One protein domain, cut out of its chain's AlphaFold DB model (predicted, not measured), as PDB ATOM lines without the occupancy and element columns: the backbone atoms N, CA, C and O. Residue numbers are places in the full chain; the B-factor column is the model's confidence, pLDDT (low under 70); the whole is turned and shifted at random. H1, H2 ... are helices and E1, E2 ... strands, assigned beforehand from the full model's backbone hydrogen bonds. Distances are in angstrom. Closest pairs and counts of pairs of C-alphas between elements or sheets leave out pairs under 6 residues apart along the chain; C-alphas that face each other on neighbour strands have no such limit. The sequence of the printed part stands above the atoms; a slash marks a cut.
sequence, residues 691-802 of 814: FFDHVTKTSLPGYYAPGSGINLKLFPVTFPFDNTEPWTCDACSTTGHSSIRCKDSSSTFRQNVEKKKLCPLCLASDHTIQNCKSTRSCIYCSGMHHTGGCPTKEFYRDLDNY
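This is residues 691 to 802 of the 814 residues of an uncharacterized protein of Caenorhabditis nigoni (UniProt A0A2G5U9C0). Little regular structure: a compact, rounded body mostly of loops, with the small hairpin E1-E2 and strand E3 at opposite ends, helix H2 on one side and short helices H1 and H3 on another. The long stretch 756 to 792 passes through the middle. The printed part has 112 residues, 30 in named elements, in the order E1 E2 H1 E3 H2 H3; class mixed, E1 and E2 antiparallel. The radius of gyration of the C-alphas is 13.3 A, the spans 35 by 30 by 25 A.

E1, residues 691 to 693, and E2, 698 to 701, form a hairpin at 144 degrees, with N 691 and O 700 2.8 A apart. H1, 715 to 718, is near H3, 793 to 797. E3, 725 to 728, pairs with no named strand. H2, 746 to 755, is close to but not clearly touching H3; their closest C-alphas, Ser 746 and Lys 793, are 6.3 A apart. Every O i to N i+4 pair is within hydrogen-bond range in H2 and H3; H1 is too short for one.

E1 begins at C-alpha 691 (-16.880, -39.973, -12.467). E2 spans 9.9 A, E3 8.1 A and H2 14.2 A. H3 ends at C-alpha 797 (-20.506, -53.915, 3.515).

The C-alphas of Asp 766 and Asp 800 are farthest apart, 38.7 A. The printed part has no cut. The links E2 to H1, E3 to H2 and H2 to H3 are long. No printed residue is under 70 in pLDDT.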
ATOM      1  N   PHE A 691     -17.018 -38.520 -12.557       85.19
ATOM      2  CA  PHE A 691     -16.880 -39.973 -12.467       85.19
ATOM      3  C   PHE A 691     -18.266 -40.606 -12.632       85.19
ATOM      4  O   PHE A 691     -19.224 -40.135 -12.023       85.19
ATOM      5  N   PHE A 692     -18.391 -41.647 -13.455       82.75
ATOM      6  CA  PHE A 692     -19.650 -42.374 -13.605       82.75
ATOM      7  C   PHE A 692     -19.677 -43.555 -12.632       82.75
ATOM      8  O   PHE A 692     -18.882 -44.486 -12.746       82.75
ATOM      9  N   ASP A 693     -20.589 -43.500 -11.669       79.44
ATOM     10  CA  ASP A 693     -20.839 -44.572 -10.717       79.44
ATOM     11  C   ASP A 693     -21.708 -45.638 -11.393       79.44
ATOM     12  O   ASP A 693     -22.906 -45.447 -11.602       79.44
ATOM     13  N   HIS A 694     -21.092 -46.764 -11.757       73.62
ATOM     14  CA  HIS A 694     -21.765 -47.875 -12.430       73.62
ATOM     15  C   HIS A 694     -22.802 -48.591 -11.546       73.62
ATOM     16  O   HIS A 694     -23.700 -49.231 -12.090       73.62
ATOM     17  N   VAL A 695     -22.706 -48.467 -10.214       70.75
ATOM     18  CA  VAL A 695     -23.629 -49.096  -9.257       70.75
ATOM     19  C   VAL A 695     -24.905 -48.265  -9.153       70.75
ATOM     20  O   VAL A 695     -25.999 -48.771  -9.391       70.75
ATOM     21  N   THR A 696     -24.777 -46.964  -8.875       72.69
ATOM     22  CA  THR A 696     -25.947 -46.065  -8.771       72.69
ATOM     23  C   THR A 696     -26.430 -45.525 -10.121       72.69
ATOM     24  O   THR A 696     -27.486 -44.899 -10.185       72.69
ATOM     25  N   LYS A 697     -25.678 -45.760 -11.206       78.06
ATOM     26  CA  LYS A 697     -25.885 -45.205 -12.560       78.06
ATOM     27  C   LYS A 697     -25.904 -43.668 -12.590       78.06
ATOM     28  O   LYS A 697     -26.546 -43.069 -13.453       78.06
ATOM     29  N   THR A 698     -25.193 -43.017 -11.663       82.38
ATOM     30  CA  THR A 698     -25.137 -41.549 -11.551       82.38
ATOM     31  C   THR A 698     -23.773 -40.976 -11.938       82.38
ATOM     32  O   THR A 698     -22.729 -41.601 -11.766       82.38
ATOM     33  N   SER A 699     -23.767 -39.747 -12.462       87.25
ATOM     34  CA  SER A 699     -22.535 -38.983 -12.674       87.25
ATOM     35  C   SER A 699     -22.190 -38.202 -11.407       87.25
ATOM     36  O   SER A 699     -22.810 -37.181 -11.120       87.25
ATOM     37  N   LEU A 700     -21.153 -38.634 -10.699       88.06
ATOM     38  CA  LEU A 700     -20.615 -37.979  -9.510       88.06
ATOM     39  C   LEU A 700     -19.490 -36.987  -9.866       88.06
ATOM     40  O   LEU A 700     -18.877 -37.096 -10.933       88.06
ATOM     41  N   PRO A 701     -19.152 -36.043  -8.969       87.81
ATOM     42  CA  PRO A 701     -17.884 -35.319  -9.023       87.81
ATOM     43  C   PRO A 701     -16.692 -36.284  -9.019       87.81
ATOM     44  O   PRO A 701     -16.674 -37.250  -8.255       87.81
ATOM     45  N   GLY A 702     -15.674 -36.045  -9.849       84.31
ATOM     46  CA  GLY A 702     -14.631 -37.055 -10.073       84.31
ATOM     47  C   GLY A 702     -13.649 -37.306  -8.922       84.31
ATOM     48  O   GLY A 702     -12.857 -38.236  -9.019       84.31
ATOM     49  N   TYR A 703     -13.734 -36.576  -7.803       87.56
ATOM     50  CA  TYR A 703     -13.056 -36.969  -6.558       87.56
ATOM     51  C   TYR A 703     -13.669 -38.234  -5.912       87.56
ATOM     52  O   TYR A 703     -12.998 -38.920  -5.139       87.56
ATOM     53  N   TYR A 704     -14.892 -38.623  -6.302       89.25
ATOM     54  CA  TYR A 704     -15.465 -39.940  -5.985       89.25
ATOM     55  C   TYR A 704     -14.901 -41.099  -6.825       89.25
ATOM     56  O   TYR A 704     -15.294 -42.243  -6.604       89.25
ATOM     57  N   ALA A 705     -13.982 -40.840  -7.763       86.69
ATOM     58  CA  ALA A 705     -13.327 -41.908  -8.509       86.69
ATOM     59  C   ALA A 705     -12.536 -42.853  -7.572       86.69
ATOM     60  O   ALA A 705     -11.884 -42.377  -6.633       86.69
ATOM     61  N   PRO A 706     -12.555 -44.175  -7.829       85.94
ATOM     62  CA  PRO A 706     -11.673 -45.134  -7.172       85.94
ATOM     63  C   PRO A 706     -10.190 -44.779  -7.347       85.94
ATOM     64  O   PRO A 706      -9.782 -44.267  -8.390       85.94
ATOM     65  N   GLY A 707      -9.397 -45.066  -6.317       85.38
ATOM     66  CA  GLY A 707      -7.937 -45.001  -6.335       85.38
ATOM     67  C   GLY A 707      -7.316 -46.391  -6.510       85.38
ATOM     68  O   GLY A 707      -7.791 -47.198  -7.304       85.38
ATOM     69  N   SER A 708      -6.253 -46.674  -5.756       82.69
ATOM     70  CA  SER A 708      -5.454 -47.907  -5.849       82.69
ATOM     71  C   SER A 708      -6.103 -49.178  -5.281       82.69
ATOM     72  O   SER A 708      -5.484 -50.234  -5.355       82.69
ATOM     73  N   GLY A 709      -7.315 -49.109  -4.721       83.19
ATOM     74  CA  GLY A 709      -8.026 -50.270  -4.169       83.19
ATOM     75  C   GLY A 709      -8.212 -50.233  -2.650       83.19
ATOM     76  O   GLY A 709      -8.084 -49.186  -2.012       83.19
ATOM     77  N   ILE A 710      -8.585 -51.373  -2.081       88.00
ATOM     78  CA  ILE A 710      -9.020 -51.511  -0.686       88.00
ATOM     79  C   ILE A 710      -7.855 -51.485   0.318       88.00
ATOM     80  O   ILE A 710      -6.818 -52.107   0.110       88.00
ATOM     81  N   ASN A 711      -8.040 -50.799   1.448       89.06
ATOM     82  CA  ASN A 711      -7.112 -50.821   2.577       89.06
ATOM     83  C   ASN A 711      -7.544 -51.903   3.581       89.06
ATOM     84  O   ASN A 711      -8.349 -51.647   4.477       89.06
ATOM     85  N   LEU A 712      -6.984 -53.109   3.438       88.88
ATOM     86  CA  LEU A 712      -7.299 -54.281   4.270       88.88
ATOM     87  C   LEU A 712      -7.021 -54.070   5.772       88.88
ATOM     88  O   LEU A 712      -7.701 -54.669   6.601       88.88
ATOM     89  N   LYS A 713      -6.065 -53.201   6.136       87.12
ATOM     90  CA  LYS A 713      -5.706 -52.924   7.540       87.12
ATOM     91  C   LYS A 713      -6.797 -52.127   8.263       87.12
ATOM     92  O   LYS A 713      -7.111 -52.424   9.411       87.12
ATOM     93  N   LEU A 714      -7.393 -51.140   7.589       88.06
ATOM     94  CA  LEU A 714      -8.469 -50.295   8.135       88.06
ATOM     95  C   LEU A 714      -9.878 -50.770   7.748       88.06
ATOM     96  O   LEU A 714     -10.869 -50.233   8.236       88.06
ATOM     97  N   PHE A 715      -9.998 -51.781   6.891       91.44
ATOM     98  CA  PHE A 715     -11.281 -52.343   6.482       91.44
ATOM     99  C   PHE A 715     -12.193 -52.809   7.638       91.44
ATOM    100  O   PHE A 715     -13.371 -52.419   7.642       91.44
ATOM    101  N   PRO A 716     -11.698 -53.558   8.649       90.25
ATOM    102  CA  PRO A 716     -12.549 -54.151   9.685       90.25
ATOM    103  C   PRO A 716     -13.257 -53.112  10.555       90.25
ATOM    104  O   PRO A 716     -14.285 -53.414  11.157       90.25
ATOM    105  N   VAL A 717     -12.728 -51.883  10.598       89.38
ATOM    106  CA  VAL A 717     -13.258 -50.781  11.405       89.38
ATOM    107  C   VAL A 717     -14.300 -49.928  10.670       89.38
ATOM    108  O   VAL A 717     -14.792 -48.959  11.242       89.38
ATOM    109  N   THR A 718     -14.648 -50.257   9.418       90.75
ATOM    110  CA  THR A 718     -15.640 -49.506   8.613       90.75
ATOM    111  C   THR A 718     -17.095 -49.938   8.831       90.75
ATOM    112  O   THR A 718     -18.021 -49.254   8.375       90.75
ATOM    113  N   PHE A 719     -17.300 -51.062   9.518       90.81
ATOM    114  CA  PHE A 719     -18.613 -51.617   9.834       90.81
ATOM    115  C   PHE A 719     -19.215 -50.924  11.067       90.81
ATOM    116  O   PHE A 719     -18.471 -50.545  11.971       90.81
ATOM    117  N   PRO A 720     -20.547 -50.734  11.126       87.44
ATOM    118  CA  PRO A 720     -21.201 -50.268  12.341       87.44
ATOM    119  C   PRO A 720     -20.981 -51.252  13.495       87.44
ATOM    120  O   PRO A 720     -21.051 -52.461  13.284       87.44
ATOM    121  N   PHE A 721     -20.763 -50.727  14.698       86.19
ATOM    122  CA  PHE A 721     -20.660 -51.531  15.914       86.19
ATOM    123  C   PHE A 721     -22.032 -51.811  16.540       86.19
ATOM    124  O   PHE A 721     -23.018 -51.116  16.261       86.19
ATOM    125  N   ASP A 722     -22.068 -52.839  17.388       78.50
ATOM    126  CA  ASP A 722     -23.261 -53.259  18.127       78.50
ATOM    127  C   ASP A 722     -23.533 -52.344  19.337       78.50
ATOM    128  O   ASP A 722     -24.686 -52.105  19.696       78.50
ATOM    129  N   ASN A 723     -22.478 -51.781  19.940       81.56
ATOM    130  CA  ASN A 723     -22.555 -50.779  21.005       81.56
ATOM    131  C   ASN A 723     -22.437 -49.338  20.467       81.56
ATOM    132  O   ASN A 723     -21.875 -49.081  19.404       81.56
ATOM    133  N   THR A 724     -22.978 -48.375  21.218       82.56
ATOM    134  CA  THR A 724     -22.944 -46.951  20.857       82.56
ATOM    135  C   THR A 724     -21.558 -46.349  21.068       82.56
ATOM    136  O   THR A 724     -21.061 -46.312  22.193       82.56
ATOM    137  N   GLU A 725     -20.963 -45.806  20.008       86.38
ATOM    138  CA  GLU A 725     -19.723 -45.027  20.085       86.38
ATOM    139  C   GLU A 725     -19.967 -43.666  20.777       86.38
ATOM    140  O   GLU A 725     -21.043 -43.088  20.616       86.38
ATOM    141  N   PRO A 726     -18.969 -43.059  21.448       85.44
ATOM    142  CA  PRO A 726     -19.094 -41.716  22.038       85.44
ATOM    143  C   PRO A 726     -19.165 -40.579  20.993       85.44
ATOM    144  O   PRO A 726     -19.209 -39.402  21.347       85.44
ATOM    145  N   TRP A 727     -19.153 -40.913  19.700       87.00
ATOM    146  CA  TRP A 727     -19.073 -39.970  18.590       87.00
ATOM    147  C   TRP A 727     -20.451 -39.628  18.007       87.00
ATOM    148  O   TRP A 727     -21.399 -40.415  18.061       87.00
ATOM    149  N   THR A 728     -20.542 -38.442  17.406       90.12
ATOM    150  CA  THR A 728     -21.674 -38.031  16.565       90.12
ATOM    151  C   THR A 728     -21.227 -38.046  15.112       90.12
ATOM    152  O   THR A 728     -20.147 -37.550  14.800       90.12
ATOM    153  N   CYS A 729     -22.044 -38.587  14.213       94.06
ATOM    154  CA  CYS A 729     -21.733 -38.574  12.793       94.06
ATOM    155  C   CYS A 729     -22.042 -37.202  12.176       94.06
ATOM    156  O   CYS A 729     -23.196 -36.777  12.128       94.06
ATOM    157  N   ASP A 730     -21.031 -36.537  11.620       92.69
ATOM    158  CA  ASP A 730     -21.158 -35.216  10.984       92.69
ATOM    159  C   ASP A 730     -22.152 -35.232   9.814       92.69
ATOM    160  O   ASP A 730     -22.909 -34.280   9.610       92.69
ATOM    161  N   ALA A 731     -22.197 -36.342   9.066       92.06
ATOM    162  CA  ALA A 731     -23.082 -36.511   7.918       92.06
ATOM    163  C   ALA A 731     -24.550 -36.694   8.338       92.06
ATOM    164  O   ALA A 731     -25.373 -35.850   7.996       92.06
ATOM    165  N   CYS A 732     -24.910 -37.712   9.127       92.69
ATOM    166  CA  CYS A 732     -26.317 -37.968   9.477       92.69
ATOM    167  C   CYS A 732     -26.808 -37.248  10.754       92.69
ATOM    168  O   CYS A 732     -28.003 -37.238  11.028       92.69
ATOM    169  N   SER A 733     -25.921 -36.595  11.520       90.56
ATOM    170  CA  SER A 733     -26.191 -35.970  12.836       90.56
ATOM    171  C   SER A 733     -26.647 -36.911  13.958       90.56
ATOM    172  O   SER A 733     -26.963 -36.436  15.045       90.56
ATOM    173  N   THR A 734     -26.665 -38.227  13.749       89.81
ATOM    174  CA  THR A 734     -26.991 -39.181  14.818       89.81
ATOM    175  C   THR A 734     -25.781 -39.399  15.727       89.81
ATOM    176  O   THR A 734     -24.653 -39.556  15.252       89.81
ATOM    177  N   THR A 735     -26.021 -39.431  17.035       88.44
ATOM    178  CA  THR A 735     -25.062 -39.882  18.051       88.44
ATOM    179  C   THR A 735     -24.882 -41.404  17.997       88.44
ATOM    180  O   THR A 735     -25.640 -42.117  17.333       88.44
ATOM    181  N   GLY A 736     -23.871 -41.926  18.691       85.81
ATOM    182  CA  GLY A 736     -23.664 -43.368  18.827       85.81
ATOM    183  C   GLY A 736     -22.819 -44.001  17.722       85.81
ATOM    184  O   GLY A 736     -22.642 -45.216  17.751       85.81
ATOM    185  N   HIS A 737     -22.316 -43.228  16.750       91.00
ATOM    186  CA  HIS A 737     -21.386 -43.739  15.742       91.00
ATOM    187  C   HIS A 737     -20.522 -42.656  15.079       91.00
ATOM    188  O   HIS A 737     -20.914 -41.495  14.960       91.00
ATOM    189  N   SER A 738     -19.348 -43.054  14.591       91.69
ATOM    190  CA  SER A 738     -18.446 -42.186  13.822       91.69
ATOM    191  C   SER A 738     -18.797 -42.158  12.330       91.69
ATOM    192  O   SER A 738     -19.330 -43.112  11.762       91.69
ATOM    193  N   SER A 739     -18.448 -41.068  11.641       92.56
ATOM    194  CA  SER A 739     -18.830 -40.853  10.237       92.56
ATOM    195  C   SER A 739     -18.339 -41.926   9.254       92.56
ATOM    196  O   SER A 739     -18.983 -42.156   8.229       92.56
ATOM    197  N   ILE A 740     -17.241 -42.632   9.553       92.75
ATOM    198  CA  ILE A 740     -16.768 -43.786   8.759       92.75
ATOM    199  C   ILE A 740     -17.691 -45.013   8.870       92.75
ATOM    200  O   ILE A 740     -17.797 -45.785   7.918       92.75
ATOM    201  N   ARG A 741     -18.395 -45.160   9.996       91.56
ATOM    202  CA  ARG A 741     -19.309 -46.266  10.313       91.56
ATOM    203  C   ARG A 741     -20.771 -45.930  10.029       91.56
ATOM    204  O   ARG A 741     -21.630 -46.790  10.190       91.56
ATOM    205  N   CYS A 742     -21.053 -44.738   9.496       92.88
ATOM    206  CA  CYS A 742     -22.405 -44.259   9.199       92.88
ATOM    207  C   CYS A 742     -23.270 -45.287   8.457       92.88
ATOM    208  O   CYS A 742     -22.859 -45.807   7.410       92.88
ATOM    209  N   LYS A 743     -24.440 -45.592   9.039       90.69
ATOM    210  CA  LYS A 743     -25.384 -46.628   8.583       90.69
ATOM    211  C   LYS A 743     -26.133 -46.234   7.300       90.69
ATOM    212  O   LYS A 743     -26.506 -47.128   6.552       90.69
ATOM    213  N   ASP A 744     -26.269 -44.935   7.015       92.69
ATOM    214  CA  ASP A 744     -26.805 -44.403   5.753       92.69
ATOM    215  C   ASP A 744     -26.107 -45.018   4.527       92.69
ATOM    216  O   ASP A 744     -24.906 -45.303   4.569       92.69
ATOM    217  N   SER A 745     -26.808 -45.145   3.395       92.31
ATOM    218  CA  SER A 745     -26.163 -45.498   2.120       92.31
ATOM    219  C   SER A 745     -25.131 -44.443   1.704       92.31
ATOM    220  O   SER A 745     -25.186 -43.285   2.123       92.31
ATOM    221  N   SER A 746     -24.191 -44.812   0.837       93.25
ATOM    222  CA  SER A 746     -23.221 -43.893   0.240       93.25
ATOM    223  C   SER A 746     -23.903 -42.721  -0.470       93.25
ATOM    224  O   SER A 746     -23.444 -41.586  -0.347       93.25
ATOM    225  N   SER A 747     -25.034 -42.953  -1.147       91.19
ATOM    226  CA  SER A 747     -25.826 -41.899  -1.790       91.19
ATOM    227  C   SER A 747     -26.437 -40.919  -0.782       91.19
ATOM    228  O   SER A 747     -26.245 -39.712  -0.931       91.19
ATOM    229  N   THR A 748     -27.093 -41.413   0.271       93.62
ATOM    230  CA  THR A 748     -27.680 -40.590   1.342       93.62
ATOM    231  C   THR A 748     -26.601 -39.833   2.116       93.62
ATOM    232  O   THR A 748     -26.743 -38.641   2.382       93.62
ATOM    233  N   PHE A 749     -25.462 -40.476   2.385       95.62
ATOM    234  CA  PHE A 749     -24.296 -39.843   3.000       95.62
ATOM    235  C   PHE A 749     -23.779 -38.667   2.155       95.62
ATOM    236  O   PHE A 749     -23.542 -37.585   2.694       95.62
ATOM    237  N   ARG A 750     -23.646 -38.842   0.828       94.38
ATOM    238  CA  ARG A 750     -23.253 -37.765  -0.102       94.38
ATOM    239  C   ARG A 750     -24.248 -36.597  -0.073       94.38
ATOM    240  O   ARG A 750     -23.821 -35.456   0.082       94.38
ATOM    241  N   GLN A 751     -25.553 -36.877  -0.134       94.12
ATOM    242  CA  GLN A 751     -26.607 -35.854  -0.046       94.12
ATOM    243  C   GLN A 751     -26.566 -35.088   1.285       94.12
ATOM    244  O   GLN A 751     -26.709 -33.868   1.307       94.12
ATOM    245  N   ASN A 752     -26.335 -35.786   2.397       94.81
ATOM    246  CA  ASN A 752     -26.239 -35.188   3.726       94.81
ATOM    247  C   ASN A 752     -25.009 -34.272   3.869       94.81
ATOM    248  O   ASN A 752     -25.124 -33.169   4.405       94.81
ATOM    249  N   VAL A 753     -23.854 -34.691   3.337       94.31
ATOM    250  CA  VAL A 753     -22.624 -33.880   3.252       94.31
ATOM    251  C   VAL A 753     -22.846 -32.612   2.424       94.31
ATOM    252  O   VAL A 753     -22.497 -31.521   2.874       94.31
ATOM    253  N   GLU A 754     -23.481 -32.735   1.256       93.06
ATOM    254  CA  GLU A 754     -23.801 -31.608   0.371       93.06
ATOM    255  C   GLU A 754     -24.793 -30.629   1.022       93.06
ATOM    256  O   GLU A 754     -24.521 -29.429   1.104       93.06
ATOM    257  N   LYS A 755     -25.897 -31.139   1.585       94.62
ATOM    258  CA  LYS A 755     -26.922 -30.354   2.297       94.62
ATOM    259  C   LYS A 755     -26.342 -29.544   3.459       94.62
ATOM    260  O   LYS A 755     -26.769 -28.415   3.695       94.62
ATOM    261  N   LYS A 756     -25.366 -30.110   4.175       93.50
ATOM    262  CA  LYS A 756     -24.654 -29.464   5.289       93.50
ATOM    263  C   LYS A 756     -23.436 -28.639   4.859       93.50
ATOM    264  O   LYS A 756     -22.812 -28.016   5.714       93.50
ATOM    265  N   LYS A 757     -23.106 -28.605   3.561       92.94
ATOM    266  CA  LYS A 757     -21.934 -27.917   2.987       92.94
ATOM    267  C   LYS A 757     -20.602 -28.349   3.620       92.94
ATOM    268  O   LYS A 757     -19.691 -27.538   3.771       92.94
ATOM    269  N   LEU A 758     -20.491 -29.624   3.987       94.38
ATOM    270  CA  LEU A 758     -19.275 -30.197   4.564       94.38
ATOM    271  C   LEU A 758     -18.265 -30.547   3.464       94.38
ATOM    272  O   LEU A 758     -18.636 -30.917   2.349       94.38
ATOM    273  N   CYS A 759     -16.973 -30.489   3.783       93.44
ATOM    274  CA  CYS A 759     -15.914 -30.922   2.879       93.44
ATOM    275  C   CYS A 759     -16.056 -32.430   2.567       93.44
ATOM    276  O   CYS A 759     -15.982 -33.249   3.485       93.44
ATOM    277  N   PRO A 760     -16.200 -32.860   1.299       91.00
ATOM    278  CA  PRO A 760     -16.496 -34.261   0.966       91.00
ATOM    279  C   PRO A 760     -15.318 -35.230   1.175       91.00
ATOM    280  O   PRO A 760     -15.481 -36.441   1.013       91.00
ATOM    281  N   LEU A 761     -14.137 -34.715   1.533       91.56
ATOM    282  CA  LEU A 761     -12.938 -35.496   1.857       91.56
ATOM    283  C   LEU A 761     -12.835 -35.772   3.366       91.56
ATOM    284  O   LEU A 761     -12.545 -36.897   3.761       91.56
ATOM    285  N   CYS A 762     -13.092 -34.765   4.209       92.75
ATOM    286  CA  CYS A 762     -12.823 -34.831   5.652       92.75
ATOM    287  C   CYS A 762     -13.969 -34.366   6.565       92.75
ATOM    288  O   CYS A 762     -13.779 -34.310   7.775       92.75
ATOM    289  N   LEU A 763     -15.128 -34.026   5.998       93.38
ATOM    290  CA  LEU A 763     -16.378 -33.634   6.668       93.38
ATOM    291  C   LEU A 763     -16.356 -32.337   7.490       93.38
ATOM    292  O   LEU A 763     -17.368 -31.991   8.090       93.38
ATOM    293  N   ALA A 764     -15.259 -31.584   7.484       91.44
ATOM    294  CA  ALA A 764     -15.203 -30.297   8.169       91.44
ATOM    295  C   ALA A 764     -16.009 -29.218   7.418       91.44
ATOM    296  O   ALA A 764     -16.104 -29.245   6.188       91.44
ATOM    297  N   SER A 765     -16.584 -28.270   8.157       91.31
ATOM    298  CA  SER A 765     -17.397 -27.153   7.645       91.31
ATOM    299  C   SER A 765     -16.616 -25.844   7.453       91.31
ATOM    300  O   SER A 765     -17.156 -24.876   6.925       91.31
ATOM    301  N   ASP A 766     -15.354 -25.800   7.885       89.12
ATOM    302  CA  ASP A 766     -14.504 -24.605   7.941       89.12
ATOM    303  C   ASP A 766     -13.766 -24.294   6.624       89.12
ATOM    304  O   ASP A 766     -13.196 -23.212   6.475       89.12
ATOM    305  N   HIS A 767     -13.777 -25.212   5.651       88.88
ATOM    306  CA  HIS A 767     -13.077 -25.039   4.378       88.88
ATOM    307  C   HIS A 767     -13.779 -25.688   3.178       88.88
ATOM    308  O   HIS A 767     -14.485 -26.690   3.280       88.88
ATOM    309  N   THR A 768     -13.516 -25.138   1.991       86.38
ATOM    310  CA  THR A 768     -13.882 -25.754   0.709       86.38
ATOM    311  C   THR A 768     -12.873 -26.836   0.318       86.38
ATOM    312  O   THR A 768     -11.709 -26.780   0.714       86.38
ATOM    313  N   ILE A 769     -13.281 -27.792  -0.525       86.62
ATOM    314  CA  ILE A 769     -12.427 -28.905  -0.993       86.62
ATOM    315  C   ILE A 769     -11.042 -28.459  -1.506       86.62
ATOM    316  O   ILE A 769     -10.045 -29.114  -1.214       86.62
ATOM    317  N   GLN A 770     -10.962 -27.309  -2.186       84.62
ATOM    318  CA  GLN A 770      -9.726 -26.725  -2.735       84.62
ATOM    319  C   GLN A 770      -8.694 -26.341  -1.662       84.62
ATOM    320  O   GLN A 770      -7.512 -26.234  -1.958       84.62
ATOM    321  N   ASN A 771      -9.138 -26.138  -0.420       86.00
ATOM    322  CA  ASN A 771      -8.301 -25.791   0.727       86.00
ATOM    323  C   ASN A 771      -8.119 -26.978   1.692       86.00
ATOM    324  O   ASN A 771      -7.541 -26.815   2.768       86.00
ATOM    325  N   CYS A 772      -8.606 -28.172   1.331       86.75
ATOM    326  CA  CYS A 772      -8.525 -29.349   2.186       86.75
ATOM    327  C   CYS A 772      -7.080 -29.842   2.323       86.75
ATOM    328  O   CYS A 772      -6.407 -30.162   1.340       86.75
ATOM    329  N   LYS A 773      -6.620 -29.939   3.573       86.44
ATOM    330  CA  LYS A 773      -5.301 -30.470   3.954       86.44
ATOM    331  C   LYS A 773      -5.356 -31.932   4.418       86.44
ATOM    332  O   LYS A 773      -4.351 -32.463   4.876       86.44
ATOM    333  N   SER A 774      -6.524 -32.577   4.350       84.75
ATOM    334  CA  SER A 774      -6.679 -33.958   4.809       84.75
ATOM    335  C   SER A 774      -6.024 -34.931   3.835       84.75
ATOM    336  O   SER A 774      -6.404 -35.002   2.670       84.75
ATOM    337  N   THR A 775      -5.063 -35.704   4.332       83.88
ATOM    338  CA  THR A 775      -4.364 -36.767   3.596       83.88
ATOM    339  C   THR A 775      -5.098 -38.112   3.637       83.88
ATOM    340  O   THR A 775      -4.593 -39.102   3.112       83.88
ATOM    341  N   ARG A 776      -6.280 -38.178   4.269       84.94
ATOM    342  CA  ARG A 776      -7.063 -39.413   4.402       84.94
ATOM    343  C   ARG A 776      -7.662 -39.818   3.052       84.94
ATOM    344  O   ARG A 776      -8.406 -39.050   2.448       84.94
ATOM    345  N   SER A 777      -7.375 -41.041   2.620       90.12
ATOM    346  CA  SER A 777      -8.014 -41.686   1.472       90.12
ATOM    347  C   SER A 777      -9.195 -42.564   1.907       90.12
ATOM    348  O   SER A 777      -9.328 -42.947   3.072       90.12
ATOM    349  N   CYS A 778     -10.073 -42.887   0.959       93.44
ATOM    350  CA  CYS A 778     -11.180 -43.812   1.179       93.44
ATOM    351  C   CYS A 778     -10.673 -45.225   1.519       93.44
ATOM    352  O   CYS A 778      -9.892 -45.795   0.765       93.44
ATOM    353  N   ILE A 779     -11.180 -45.852   2.582       94.19
ATOM    354  CA  ILE A 779     -10.741 -47.204   2.986       94.19
ATOM    355  C   ILE A 779     -11.143 -48.277   1.954       94.19
ATOM    356  O   ILE A 779     -10.402 -49.232   1.741       94.19
ATOM    357  N   TYR A 780     -12.278 -48.113   1.268       92.06
ATOM    358  CA  TYR A 780     -12.795 -49.105   0.314       92.06
ATOM    359  C   TYR A 780     -12.099 -49.099  -1.054       92.06
ATOM    360  O   TYR A 780     -12.125 -50.107  -1.753       92.06
ATOM    361  N   CYS A 781     -11.514 -47.976  -1.478       90.38
ATOM    362  CA  CYS A 781     -10.955 -47.850  -2.831       90.38
ATOM    363  C   CYS A 781      -9.710 -46.958  -2.945       90.38
ATOM    364  O   CYS A 781      -9.218 -46.747  -4.051       90.38
ATOM    365  N   SER A 782      -9.214 -46.393  -1.842       89.25
ATOM    366  CA  SER A 782      -8.105 -45.425  -1.792       89.25
ATOM    367  C   SER A 782      -8.314 -44.154  -2.636       89.25
ATOM    368  O   SER A 782      -7.362 -43.429  -2.919       89.25
ATOM    369  N   GLY A 783      -9.558 -43.853  -3.028       88.50
ATOM    370  CA  GLY A 783      -9.939 -42.619  -3.723       88.50
ATOM    371  C   GLY A 783      -9.951 -41.383  -2.811       88.50
ATOM    372  O   GLY A 783      -9.961 -41.494  -1.583       88.50
ATOM    373  N   MET A 784      -9.981 -40.190  -3.412       88.38
ATOM    374  CA  MET A 784      -9.927 -38.899  -2.702       88.38
ATOM    375  C   MET A 784     -11.308 -38.417  -2.236       88.38
ATOM    376  O   MET A 784     -11.794 -37.364  -2.640       88.38
ATOM    377  N   HIS A 785     -11.957 -39.207  -1.387       91.50
ATOM    378  CA  HIS A 785     -13.261 -38.900  -0.807       91.50
ATOM    379  C   HIS A 785     -13.440 -39.611   0.535       91.50
ATOM    380  O   HIS A 785     -12.808 -40.634   0.803       91.50
ATOM    381  N   HIS A 786     -14.346 -39.104   1.370       95.19
ATOM    382  CA  HIS A 786     -14.645 -39.729   2.651       95.19
ATOM    383  C   HIS A 786     -15.259 -41.134   2.474       95.19
ATOM    384  O   HIS A 786     -16.231 -41.304   1.734       95.19
ATOM    385  N   THR A 787     -14.744 -42.130   3.209       94.81
ATOM    386  CA  THR A 787     -15.158 -43.551   3.154       94.81
ATOM    387  C   THR A 787     -16.677 -43.749   3.194       94.81
ATOM    388  O   THR A 787     -17.221 -44.531   2.418       94.81
ATOM    389  N   GLY A 788     -17.379 -42.990   4.043       93.00
ATOM    390  CA  GLY A 788     -18.834 -43.084   4.212       93.00
ATOM    391  C   GLY A 788     -19.671 -42.761   2.962       93.00
ATOM    392  O   GLY A 788     -20.820 -43.194   2.910       93.00
ATOM    393  N   GLY A 789     -19.109 -42.057   1.968       92.12
ATOM    394  CA  GLY A 789     -19.761 -41.692   0.699       92.12
ATOM    395  C   GLY A 789     -19.211 -42.418  -0.538       92.12
ATOM    396  O   GLY A 789     -19.494 -42.004  -1.665       92.12
ATOM    397  N   CYS A 790     -18.398 -43.461  -0.345       93.94
ATOM    398  CA  CYS A 790     -17.758 -44.212  -1.424       93.94
ATOM    399  C   CYS A 790     -18.766 -45.011  -2.275       93.94
ATOM    400  O   CYS A 790     -19.583 -45.718  -1.690       93.94
ATOM    401  N   PRO A 791     -18.685 -44.989  -3.623       90.75
ATOM    402  CA  PRO A 791     -19.523 -45.820  -4.500       90.75
ATOM    403  C   PRO A 791     -19.467 -47.335  -4.243       90.75
ATOM    404  O   PRO A 791     -20.427 -48.035  -4.539       90.75
ATOM    405  N   THR A 792     -18.359 -47.858  -3.705       90.56
ATOM    406  CA  THR A 792     -18.192 -49.296  -3.419       90.56
ATOM    407  C   THR A 792     -18.535 -49.675  -1.974       90.56
ATOM    408  O   THR A 792     -18.363 -50.830  -1.591       90.56
ATOM    409  N   LYS A 793     -19.034 -48.729  -1.163       92.06
ATOM    410  CA  LYS A 793     -19.387 -48.953   0.248       92.06
ATOM    411  C   LYS A 793     -20.395 -50.085   0.414       92.06
ATOM    412  O   LYS A 793     -20.201 -50.934   1.272       92.06
ATOM    413  N   GLU A 794     -21.464 -50.077  -0.378       90.38
ATOM    414  CA  GLU A 794     -22.527 -51.082  -0.315       90.38
ATOM    415  C   GLU A 794     -21.987 -52.476  -0.646       90.38
ATOM    416  O   GLU A 794     -22.171 -53.392   0.147       90.38
ATOM    417  N   PHE A 795     -21.241 -52.601  -1.751       90.25
ATOM    418  CA  PHE A 795     -20.595 -53.850  -2.170       90.25
ATOM    419  C   PHE A 795     -19.740 -54.450  -1.048       90.25
ATOM    420  O   PHE A 795     -19.910 -55.609  -0.698       90.25
ATOM    421  N   TYR A 796     -18.872 -53.645  -0.438       90.75
ATOM    422  CA  TYR A 796     -17.961 -54.103   0.611       90.75
ATOM    423  C   TYR A 796     -18.578 -54.239   2.011       90.75
ATOM    424  O   TYR A 796     -17.926 -54.763   2.912       90.75
ATOM    425  N   ARG A 797     -19.788 -53.722   2.242       87.94
ATOM    426  CA  ARG A 797     -20.506 -53.915   3.515       87.94
ATOM    427  C   ARG A 797     -21.381 -55.159   3.525       87.94
ATOM    428  O   ARG A 797     -21.835 -55.549   4.598       87.94
ATOM    429  N   ASP A 798     -21.583 -55.763   2.365       88.38
ATOM    430  CA  ASP A 798     -22.055 -57.130   2.257       88.38
ATOM    431  C   ASP A 798     -20.977 -58.091   2.790       88.38
ATOM    432  O   ASP A 798     -19.795 -57.963   2.456       88.38
ATOM    433  N   LEU A 799     -21.374 -59.032   3.649       86.62
ATOM    434  CA  LEU A 799     -20.452 -60.002   4.243       86.62
ATOM    435  C   LEU A 799     -20.024 -61.071   3.231       86.62
ATOM    436  O   LEU A 799     -18.928 -61.607   3.368       86.62
ATOM    437  N   ASP A 800     -20.814 -61.304   2.181       87.69
ATOM    438  CA  ASP A 800     -20.456 -62.230   1.099       87.69
ATOM    439  C   ASP A 800     -19.288 -61.694   0.246       87.69
ATOM    440  O   ASP A 800     -18.582 -62.456  -0.413       87.69
ATOM    441  N   ASN A 801     -19.026 -60.380   0.306       88.75
ATOM    442  CA  ASN A 801     -17.906 -59.707  -0.360       88.75
ATOM    443  C   ASN A 801     -16.762 -59.346   0.614       88.75
ATOM    444  O   ASN A 801     -15.963 -58.444   0.328       88.75
ATOM    445  N   TYR A 802     -16.672 -60.010   1.776       88.56
ATOM    446  CA  TYR A 802     -15.598 -59.751   2.737       88.56
ATOM    447  C   TYR A 802     -14.223 -60.095   2.122       88.56
ATOM    448  O   TYR A 802     -14.034 -61.215   1.649       88.56
TER     449      TYR A 802